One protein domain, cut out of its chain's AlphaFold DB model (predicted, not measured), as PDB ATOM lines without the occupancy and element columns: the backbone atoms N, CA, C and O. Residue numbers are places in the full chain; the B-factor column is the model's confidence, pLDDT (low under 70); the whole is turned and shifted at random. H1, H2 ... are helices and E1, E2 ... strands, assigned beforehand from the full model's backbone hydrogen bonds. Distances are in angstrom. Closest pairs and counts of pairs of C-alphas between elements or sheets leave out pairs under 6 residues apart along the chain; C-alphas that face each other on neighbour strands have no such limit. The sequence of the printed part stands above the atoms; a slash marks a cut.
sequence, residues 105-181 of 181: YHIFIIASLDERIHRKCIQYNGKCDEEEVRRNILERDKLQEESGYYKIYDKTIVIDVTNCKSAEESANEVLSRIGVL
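This is residues 105 to 181 of the 181 residues of the protein "(d)CMP kinase" of Clostridium sp. CAG:273 (UniProt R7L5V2). A short sheet of two parallel strands, E1 and E2, has H3 packed over one face with residues 170 to 177, while H1 and H2 form a separate two-helix part in the stretch between the strands. The first half of H2, residues 130 to 137, packs on H1 at a steep tilt, and residues 143 to 148 at and beyond its last turn stick out. The printed part has 77 residues, with three named helices and two named strands in the order E1, H1, H2, E2, H3, a mixed class. It is loose, with a radius of gyration of the C-alphas of 14.3 A, and flat, spanning 43 by 30 by 14 A.

E1 is residues 106 to 110, beginning at C-alpha 106 (47.506, 31.141, 30.156). H1 is residues 113 to 123, 15.3 A long. H2, residues 130 to 146, is the longest helix at 24.3 A. E2 is residues 156 to 160. H3, residues 167 to 177, is 15.8 A long and ends at C-alpha 177 (44.573, 30.168, 19.964).

E1 and E2 are parallel at 26 degrees, with N 108 and O 157 2.9 A apart and N 157 and O 106 2.8 A apart, both within hydrogen-bond range. With H1 and H2 between them they form a strand-helix-strand unit, two parallel neighbour strands joined through helices, whose crossover is right-handed. The closest C-alphas of E2 and H3, Ile 159 and Val 174, are 7.0 A apart. H1 and H2 touch at a steep tilt of 63 degrees, opposite ways; their closest C-alphas, Ile 117 and Arg 134, are 6.1 A apart. H3 is apart from H1 and H2. In H1 and H2 every O i to N i+4 pair is within hydrogen-bond range, in H3 6 of 7.

The farthest C-alphas, Asp 129 and Leu 181, are 43.6 A apart. The printed part has no cut and no long link. Confidence is under 70 at residue 126 and residues 180 to 181.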
ATOM      1  N   TYR A 105      51.350  32.450  27.519       94.12
ATOM      2  CA  TYR A 105      49.956  32.047  27.360       94.12
ATOM      3  C   TYR A 105      49.434  31.419  28.652       94.12
ATOM      4  O   TYR A 105      50.099  30.585  29.268       94.12
ATOM      5  N   HIS A 106      48.219  31.788  29.057       95.44
ATOM      6  CA  HIS A 106      47.506  31.141  30.156       95.44
ATOM      7  C   HIS A 106      46.209  30.543  29.615       95.44
ATOM      8  O   HIS A 106      45.311  31.275  29.214       95.44
ATOM      9  N   ILE A 107      46.125  29.213  29.569       96.00
ATOM     10  CA  ILE A 107      45.028  28.495  28.914       96.00
ATOM     11  C   ILE A 107      44.200  27.775  29.974       96.00
ATOM     12  O   ILE A 107      44.738  27.018  30.783       96.00
ATOM     13  N   PHE A 108      42.888  27.997  29.960       96.06
ATOM     14  CA  PHE A 108      41.944  27.326  30.845       96.06
ATOM     15  C   PHE A 108      41.038  26.405  30.027       96.06
ATOM     16  O   PHE A 108      40.145  26.863  29.315       96.06
ATOM     17  N   ILE A 109      41.305  25.101  30.102       95.62
ATOM     18  CA  ILE A 109      40.580  24.081  29.339       95.62
ATOM     19  C   ILE A 109      39.305  23.700  30.091       95.62
ATOM     20  O   ILE A 109      39.370  23.262  31.243       95.62
ATOM     21  N   ILE A 110      38.160  23.820  29.423       96.50
ATOM     22  CA  ILE A 110      36.852  23.420  29.944       96.50
ATOM     23  C   ILE A 110      36.222  22.336  29.072       96.50
ATOM     24  O   ILE A 110      36.561  22.171  27.903       96.50
ATOM     25  N   ALA A 111      35.306  21.581  29.666       97.62
ATOM     26  CA  ALA A 111      34.426  20.655  28.970       97.62
ATOM     27  C   ALA A 111      33.138  20.492  29.786       97.62
ATOM     28  O   ALA A 111      33.149  20.694  31.010       97.62
ATOM     29  N   SER A 112      32.048  20.099  29.128       98.06
ATOM     30  CA  SER A 112      30.783  19.795  29.794       98.06
ATOM     31  C   SER A 112      30.959  18.698  30.850       98.06
ATOM     32  O   SER A 112      31.858  17.855  30.776       98.06
ATOM     33  N   LEU A 113      30.096  18.714  31.869       97.44
ATOM     34  CA  LEU A 113      30.122  17.702  32.923       97.44
ATOM     35  C   LEU A 113      29.931  16.294  32.347       97.44
ATOM     36  O   LEU A 113      30.685  15.392  32.705       97.44
ATOM     37  N   ASP A 114      28.982  16.128  31.427       96.19
ATOM     38  CA  ASP A 114      28.676  14.833  30.819       96.19
ATOM     39  C   ASP A 114      29.866  14.299  30.008       96.19
ATOM     40  O   ASP A 114      30.238  13.136  30.156       96.19
ATOM     41  N   GLU A 115      30.554  15.159  29.250       96.56
ATOM     42  CA  GLU A 115      31.752  14.758  28.503       96.56
ATOM     43  C   GLU A 115      32.905  14.376  29.441       96.56
ATOM     44  O   GLU A 115      33.642  13.415  29.208       96.56
ATOM     45  N   ARG A 116      33.059  15.092  30.558       95.50
ATOM     46  CA  ARG A 116      34.070  14.761  31.572       95.50
ATOM     47  C   ARG A 116      33.778  13.423  32.247       95.50
ATOM     48  O   ARG A 116      34.724  12.671  32.479       95.50
ATOM     49  N   ILE A 117      32.511  13.121  32.540       94.00
ATOM     50  CA  ILE A 117      32.080  11.816  33.067       94.00
ATOM     51  C   ILE A 117      32.393  10.725  32.042       94.00
ATOM     52  O   ILE A 117      33.089   9.767  32.377       94.00
ATOM     53  N   HIS A 118      31.983  10.918  30.786       92.50
ATOM     54  CA  HIS A 118      32.217   9.974  29.696       92.50
ATOM     55  C   HIS A 118      33.709   9.636  29.532       92.50
ATOM     56  O   HIS A 118      34.106   8.469  29.620       92.50
ATOM     57  N   ARG A 119      34.571  10.657  29.409       91.94
ATOM     58  CA  ARG A 119      36.032  10.479  29.315       91.94
ATOM     59  C   ARG A 119      36.608   9.775  30.541       91.94
ATOM     60  O   ARG A 119      37.491   8.928  30.407       91.94
ATOM     61  N   LYS A 120      36.120  10.096  31.744       89.19
ATOM     62  CA  LYS A 120      36.584   9.465  32.987       89.19
ATOM     63  C   LYS A 120      36.190   7.989  33.063       89.19
ATOM     64  O   LYS A 120      36.995   7.167  33.491       89.19
ATOM     65  N   CYS A 121      34.998   7.641  32.600       89.50
ATOM     66  CA  CYS A 121      34.536   6.262  32.513       89.50
ATOM     67  C   CYS A 121      35.362   5.423  31.532       89.50
ATOM     68  O   CYS A 121      35.727   4.290  31.853       89.50
ATOM     69  N   ILE A 122      35.744   5.998  30.385       88.56
ATOM     70  CA  ILE A 122      36.684   5.363  29.447       88.56
ATOM     71  C   ILE A 122      38.034   5.096  30.130       88.56
ATOM     72  O   ILE A 122      38.559   3.990  30.016       88.56
ATOM     73  N   GLN A 123      38.565   6.055  30.903       83.25
ATOM     74  CA  GLN A 123      39.818   5.876  31.661       83.25
ATOM     75  C   GLN A 123      39.754   4.738  32.691       83.25
ATOM     76  O   GLN A 123      40.779   4.143  33.011       83.25
ATOM     77  N   TYR A 124      38.568   4.422  33.213       81.00
ATOM     78  CA  TYR A 124      38.349   3.300  34.132       81.00
ATOM     79  C   TYR A 124      38.019   1.985  33.409       81.00
ATOM     80  O   TYR A 124      37.411   1.083  33.989       81.00
ATOM     81  N   ASN A 125      38.416   1.853  32.139       78.88
ATOM     82  CA  ASN A 125      38.152   0.691  31.286       78.88
ATOM     83  C   ASN A 125      36.655   0.326  31.219       78.88
ATOM     84  O   ASN A 125      36.300  -0.853  31.192       78.88
ATOM     85  N   GLY A 126      35.770   1.330  31.264       68.06
ATOM     86  CA  GLY A 126      34.316   1.148  31.225       68.06
ATOM     87  C   GLY A 126      33.700   0.565  32.503       68.06
ATOM     88  O   GLY A 126      32.492   0.364  32.555       68.06
ATOM     89  N   LYS A 127      34.495   0.305  33.548       75.38
ATOM     90  CA  LYS A 127      34.006  -0.114  34.869       75.38
ATOM     91  C   LYS A 127      33.832   1.112  35.760       75.38
ATOM     92  O   LYS A 127      34.603   1.312  36.697       75.38
ATOM     93  N   CYS A 128      32.859   1.954  35.437       80.12
ATOM     94  CA  CYS A 128      32.515   3.117  36.246       80.12
ATOM     95  C   CYS A 128      31.041   3.067  36.661       80.12
ATOM     96  O   CYS A 128      30.195   2.584  35.911       80.12
ATOM     97  N   ASP A 129      30.746   3.593  37.844       89.94
ATOM     98  CA  ASP A 129      29.413   4.075  38.186       89.94
ATOM     99  C   ASP A 129      29.357   5.555  37.775       89.94
ATOM    100  O   ASP A 129      30.075   6.388  38.338       89.94
ATOM    101  N   GLU A 130      28.573   5.880  36.743       90.88
ATOM    102  CA  GLU A 130      28.480   7.245  36.213       90.88
ATOM    103  C   GLU A 130      27.999   8.251  37.263       90.88
ATOM    104  O   GLU A 130      28.491   9.382  37.289       90.88
ATOM    105  N   GLU A 131      27.101   7.848  38.166       92.56
ATOM    106  CA  GLU A 131      26.592   8.719  39.226       92.56
ATOM    107  C   GLU A 131      27.660   8.965  40.294       92.56
ATOM    108  O   GLU A 131      27.833  10.092  40.773       92.56
ATOM    109  N   GLU A 132      28.453   7.941  40.623       91.00
ATOM    110  CA  GLU A 132      29.606   8.114  41.503       91.00
ATOM    111  C   GLU A 132      30.638   9.067  40.883       91.00
ATOM    112  O   GLU A 132      31.119   9.994  41.542       91.00
ATOM    113  N   VAL A 133      30.948   8.889  39.595       91.12
ATOM    114  CA  VAL A 133      31.871   9.759  38.856       91.12
ATOM    115  C   VAL A 133      31.343  11.193  38.794       91.12
ATOM    116  O   VAL A 133      32.104  12.126  39.063       91.12
ATOM    117  N   ARG A 134      30.050  11.384  38.506       94.94
ATOM    118  CA  ARG A 134      29.380  12.692  38.503       94.94
ATOM    119  C   ARG A 134      29.548  13.392  39.846       94.94
ATOM    120  O   ARG A 134      30.015  14.533  39.884       94.94
ATOM    121  N   ARG A 135      29.219  12.707  40.946       94.12
ATOM    122  CA  ARG A 135      29.337  13.251  42.307       94.12
ATOM    123  C   ARG A 135      30.780  13.633  42.636       94.12
ATOM    124  O   ARG A 135      31.020  14.751  43.085       94.12
ATOM    125  N   ASN A 136      31.736  12.753  42.338       88.81
ATOM    126  CA  ASN A 136      33.159  12.997  42.585       88.81
ATOM    127  C   ASN A 136      33.680  14.209  41.792       88.81
ATOM    128  O   ASN A 136      34.476  14.997  42.306       88.81
ATOM    129  N   ILE A 137      33.235  14.377  40.543       92.12
ATOM    130  CA  ILE A 137      33.599  15.534  39.722       92.12
ATOM    131  C   ILE A 137      33.021  16.826  40.314       92.12
ATOM    132  O   ILE A 137      33.768  17.789  40.476       92.12
ATOM    133  N   LEU A 138      31.733  16.841  40.667       94.56
ATOM    134  CA  LEU A 138      31.062  18.022  41.219       94.56
ATOM    135  C   LEU A 138      31.653  18.461  42.565       94.56
ATOM    136  O   LEU A 138      31.922  19.646  42.761       94.56
ATOM    137  N   GLU A 139      31.901  17.520  43.481       91.75
ATOM    138  CA  GLU A 139      32.549  17.817  44.765       91.75
ATOM    139  C   GLU A 139      33.943  18.410  44.558       91.75
ATOM    140  O   GLU A 139      34.306  19.404  45.191       91.75
ATOM    141  N   ARG A 140      34.721  17.834  43.635       88.00
ATOM    142  CA  ARG A 140      36.058  18.332  43.317       88.00
ATOM    143  C   ARG A 140      36.009  19.735  42.720       88.00
ATOM    144  O   ARG A 140      36.829  20.565  43.102       88.00
ATOM    145  N   ASP A 141      35.094  19.996  41.795       91.44
ATOM    146  CA  ASP A 141      34.977  21.300  41.137       91.44
ATOM    147  C   ASP A 141      34.613  22.388  42.146       91.44
ATOM    148  O   ASP A 141      35.291  23.411  42.193       91.44
ATOM    149  N   LYS A 142      33.649  22.113  43.036       91.50
ATOM    150  CA  LYS A 142      33.295  23.008  44.143       91.50
ATOM    151  C   LYS A 142      34.515  23.353  45.004       91.50
ATOM    152  O   LYS A 142      34.789  24.522  45.248       91.50
ATOM    153  N   LEU A 143      35.283  22.346  45.428       85.56
ATOM    154  CA  LEU A 143      36.480  22.562  46.249       85.56
ATOM    155  C   LEU A 143      37.574  23.347  45.509       85.56
ATOM    156  O   LEU A 143      38.276  24.154  46.121       85.56
ATOM    157  N   GLN A 144      37.751  23.110  44.208       86.62
ATOM    158  CA  GLN A 144      38.742  23.825  43.396       86.62
ATOM    159  C   GLN A 144      38.339  25.284  43.166       86.62
ATOM    160  O   GLN A 144      39.198  26.167  43.218       86.62
ATOM    161  N   GLU A 145      37.049  25.543  42.964       90.19
ATOM    162  CA  GLU A 145      36.496  26.888  42.838       90.19
ATOM    163  C   GLU A 145      36.626  27.676  44.147       90.19
ATOM    164  O   GLU A 145      37.179  28.775  44.136       90.19
ATOM    165  N   GLU A 146      36.244  27.085  45.285       88.38
ATOM    166  CA  GLU A 146      36.409  27.681  46.623       88.38
ATOM    167  C   GLU A 146      37.883  27.994  46.946       88.38
ATOM    168  O   GLU A 146      38.185  28.981  47.614       88.38
ATOM    169  N   SER A 147      38.816  27.189  46.424       82.69
ATOM    170  CA  SER A 147      40.268  27.407  46.564       82.69
ATOM    171  C   SER A 147      40.820  28.476  45.604       82.69
ATOM    172  O   SER A 147      41.999  28.833  45.668       82.69
ATOM    173  N   GLY A 148      39.986  28.993  44.696       87.56
ATOM    174  CA  GLY A 148      40.339  30.012  43.709       87.56
ATOM    175  C   GLY A 148      41.089  29.489  42.482       87.56
ATOM    176  O   GLY A 148      41.581  30.294  41.691       87.56
ATOM    177  N   TYR A 149      41.168  28.169  42.282       87.94
ATOM    178  CA  TYR A 149      41.893  27.574  41.152       87.94
ATOM    179  C   TYR A 149      41.212  27.800  39.800       87.94
ATOM    180  O   TYR A 149      41.865  27.659  38.768       87.94
ATOM    181  N   TYR A 150      39.920  28.139  39.792       91.12
ATOM    182  CA  TYR A 150      39.147  28.428  38.574       91.12
ATOM    183  C   TYR A 150      39.075  29.923  38.261       91.12
ATOM    184  O   TYR A 150      38.303  30.354  37.408       91.12
ATOM    185  N   LYS A 151      39.894  30.737  38.938       91.56
ATOM    186  CA  LYS A 151      39.976  32.166  38.661       91.56
ATOM    187  C   LYS A 151      40.427  32.405  37.217       91.56
ATOM    188  O   LYS A 151      41.519  32.003  36.814       91.56
ATOM    189  N   ILE A 152      39.592  33.116  36.467       94.19
ATOM    190  CA  ILE A 152      39.913  33.646  35.143       94.19
ATOM    191  C   ILE A 152      40.602  35.003  35.327       94.19
ATOM    192  O   ILE A 152      40.186  35.820  36.147       94.19
ATOM    193  N   TYR A 153      41.694  35.212  34.600       93.94
ATOM    194  CA  TYR A 153      42.491  36.435  34.587       93.94
ATOM    195  C   TYR A 153      42.363  37.079  33.203       93.94
ATOM    196  O   TYR A 153      42.006  36.394  32.247       93.94
ATOM    197  N   ASP A 154      42.724  38.353  33.070       92.88
ATOM    198  CA  ASP A 154      42.568  39.096  31.808       92.88
ATOM    199  C   ASP A 154      43.290  38.443  30.618       92.88
ATOM    200  O   ASP A 154      42.811  38.503  29.490       92.88
ATOM    201  N   LYS A 155      44.420  37.765  30.868       91.00
ATOM    202  CA  LYS A 155      45.171  37.024  29.840       91.00
ATOM    203  C   LYS A 155      44.776  35.552  29.687       91.00
ATOM    204  O   LYS A 155      45.438  34.817  28.958       91.00
ATOM    205  N   THR A 156      43.767  35.086  30.424       95.44
ATOM    206  CA  THR A 156      43.308  33.699  30.330       95.44
ATOM    207  C   THR A 156      42.549  33.484  29.026       95.44
ATOM    208  O   THR A 156      41.517  34.102  28.789       95.44
ATOM    209  N   ILE A 157      43.008  32.524  28.230       95.94
ATOM    210  CA  ILE A 157      42.301  32.009  27.062       95.94
ATOM    211  C   ILE A 157      41.498  30.789  27.513       95.94
ATOM    212  O   ILE A 157      42.066  29.745  27.839       95.94
ATOM    213  N   VAL A 158      40.174  30.922  27.565       96.88
ATOM    214  CA  VAL A 158      39.280  29.799  27.876       96.88
ATOM    215  C   VAL A 158      39.023  29.005  26.602       96.88
ATOM    216  O   VAL A 158      38.627  29.578  25.588       96.88
ATOM    217  N   ILE A 159      39.249  27.694  26.657       96.94
ATOM    218  CA  ILE A 159      39.096  26.799  25.509       96.94
ATOM    219  C   ILE A 159      38.153  25.664  25.886       96.94
ATOM    220  O   ILE A 159      38.454  24.872  26.778       96.94
ATOM    221  N   ASP A 160      37.013  25.598  25.202       97.31
ATOM    222  CA  ASP A 160      36.036  24.529  25.371       97.31
ATOM    223  C   ASP A 160      36.339  23.370  24.420       97.31
ATOM    224  O   ASP A 160      36.250  23.506  23.202       97.31
ATOM    225  N   VAL A 161      36.684  22.219  24.996       97.75
ATOM    226  CA  VAL A 161      36.999  20.987  24.264       97.75
ATOM    227  C   VAL A 161      35.881  19.947  24.366       97.75
ATOM    228  O   VAL A 161      36.128  18.759  24.150       97.75
ATOM    229  N   THR A 162      34.655  20.356  24.715       97.81
ATOM    230  CA  THR A 162      33.492  19.458  24.844       97.81
ATOM    231  C   THR A 162      33.267  18.641  23.576       97.81
ATOM    232  O   THR A 162      33.047  17.440  23.652       97.81
ATOM    233  N   ASN A 163      33.377  19.275  22.407       96.69
ATOM    234  CA  ASN A 163      33.076  18.632  21.125       96.69
ATOM    235  C   ASN A 163      34.297  17.979  20.454       96.69
ATOM    236  O   ASN A 163      34.155  17.404  19.375       96.69
ATOM    237  N   CYS A 164      35.484  18.071  21.062       96.69
ATOM    238  CA  CYS A 164      36.684  17.418  20.547       96.69
ATOM    239  C   CYS A 164      36.584  15.905  20.764       96.69
ATOM    240  O   CYS A 164      36.389  15.439  21.885       96.69
ATOM    241  N   LYS A 165      36.772  15.129  19.698       93.50
ATOM    242  CA  LYS A 165      36.660  13.661  19.703       93.50
ATOM    243  C   LYS A 165      37.945  12.965  20.135       93.50
ATOM    244  O   LYS A 165      37.947  11.762  20.386       93.50
ATOM    245  N   SER A 166      39.052  13.701  20.192       94.06
ATOM    246  CA  SER A 166      40.358  13.174  20.567       94.06
ATOM    247  C   SER A 166      41.206  14.211  21.304       94.06
ATOM    248  O   SER A 166      40.940  15.420  21.285       94.06
ATOM    249  N   ALA A 167      42.264  13.723  21.956       91.94
ATOM    250  CA  ALA A 167      43.292  14.583  22.536       91.94
ATOM    251  C   ALA A 167      43.999  15.423  21.458       91.94
ATOM    252  O   ALA A 167      44.345  16.570  21.718       91.94
ATOM    253  N   GLU A 168      44.155  14.886  20.246       95.69
ATOM    254  CA  GLU A 168      44.738  15.598  19.106       95.69
ATOM    255  C   GLU A 168      43.846  16.757  18.643       95.69
ATOM    256  O   GLU A 168      44.330  17.874  18.488       95.69
ATOM    257  N   GLU A 169      42.533  16.544  18.506       96.81
ATOM    258  CA  GLU A 169      41.593  17.630  18.191       96.81
ATOM    259  C   GLU A 169      41.601  18.710  19.281       96.81
ATOM    260  O   GLU A 169      41.614  19.901  18.976       96.81
ATOM    261  N   SER A 170      41.666  18.295  20.549       95.50
ATOM    262  CA  SER A 170      41.776  19.222  21.682       95.50
ATOM    263  C   SER A 170      43.074  20.038  21.615       95.50
ATOM    264  O   SER A 170      43.065  21.244  21.853       95.50
ATOM    265  N   ALA A 171      44.194  19.397  21.265       94.25
ATOM    266  CA  ALA A 171      45.484  20.061  21.099       94.25
ATOM    267  C   ALA A 171      45.472  21.041  19.918       94.25
ATOM    268  O   ALA A 171      46.010  22.138  20.036       94.25
ATOM    269  N   ASN A 172      44.812  20.693  18.812       94.62
ATOM    270  CA  ASN A 172      44.664  21.576  17.656       94.62
ATOM    271  C   ASN A 172      43.820  22.819  17.975       94.62
ATOM    272  O   ASN A 172      44.179  23.915  17.546       94.62
ATOM    273  N   GLU A 173      42.754  22.684  18.775       94.75
ATOM    274  CA  GLU A 173      41.998  23.851  19.249       94.75
ATOM    275  C   GLU A 173      42.901  24.769  20.081       94.75
ATOM    276  O   GLU A 173      42.922  25.974  19.845       94.75
ATOM    277  N   VAL A 174      43.721  24.215  20.982       94.25
ATOM    278  CA  VAL A 174      44.712  24.992  21.747       94.25
ATOM    279  C   VAL A 174      45.709  25.700  20.825       94.25
ATOM    280  O   VAL A 174      45.929  26.902  20.975       94.25
ATOM    281  N   LEU A 175      46.274  24.982  19.849       92.94
ATOM    282  CA  LEU A 175      47.221  25.527  18.874       92.94
ATOM    283  C   LEU A 175      46.627  26.692  18.076       92.94
ATOM    284  O   LEU A 175      47.322  27.669  17.824       92.94
ATOM    285  N   SER A 176      45.338  26.635  17.729       92.38
ATOM    286  CA  SER A 176      44.663  27.706  16.981       92.38
ATOM    287  C   SER A 176      44.562  29.034  17.744       92.38
ATOM    288  O   SER A 176      44.337  30.083  17.138       92.38
ATOM    289  N   ARG A 177      44.706  29.001  19.077       89.69
ATOM    290  CA  ARG A 177      44.573  30.168  19.964       89.69
ATOM    291  C   ARG A 177      45.902  30.762  20.399       89.69
ATOM    292  O   ARG A 177      45.904  31.827  21.016       89.69
ATOM    293  N   ILE A 178      47.009  30.092  20.101       88.00
ATOM    294  CA  ILE A 178      48.345  30.611  20.363       88.00
ATOM    295  C   ILE A 178      48.958  31.080  19.045       88.00
ATOM    296  O   ILE A 178      48.817  30.433  18.009       88.00
ATOM    297  N   GLY A 179      49.614  32.239  19.066       74.50
ATOM    298  CA  GLY A 179      50.399  32.685  17.924       74.50
ATOM    299  C   GLY A 179      51.524  31.683  17.712       74.50
ATOM    300  O   GLY A 179      52.354  31.506  18.604       74.50
ATOM    301  N   VAL A 180      51.507  30.991  16.572       58.44
ATOM    302  CA  VAL A 180      52.596  30.100  16.164       58.44
ATOM    303  C   VAL A 180      53.882  30.935  16.145       58.44
ATOM    304  O   VAL A 180      53.945  31.933  15.425       58.44
ATOM    305  N   LEU A 181      54.841  30.567  17.001       48.31
ATOM    306  CA  LEU A 181      56.210  31.093  16.996       48.31
ATOM    307  C   LEU A 181      56.941  30.678  15.717       48.31
ATOM    308  O   LEU A 181      56.787  29.499  15.319       48.31
TER     309      LEU A 181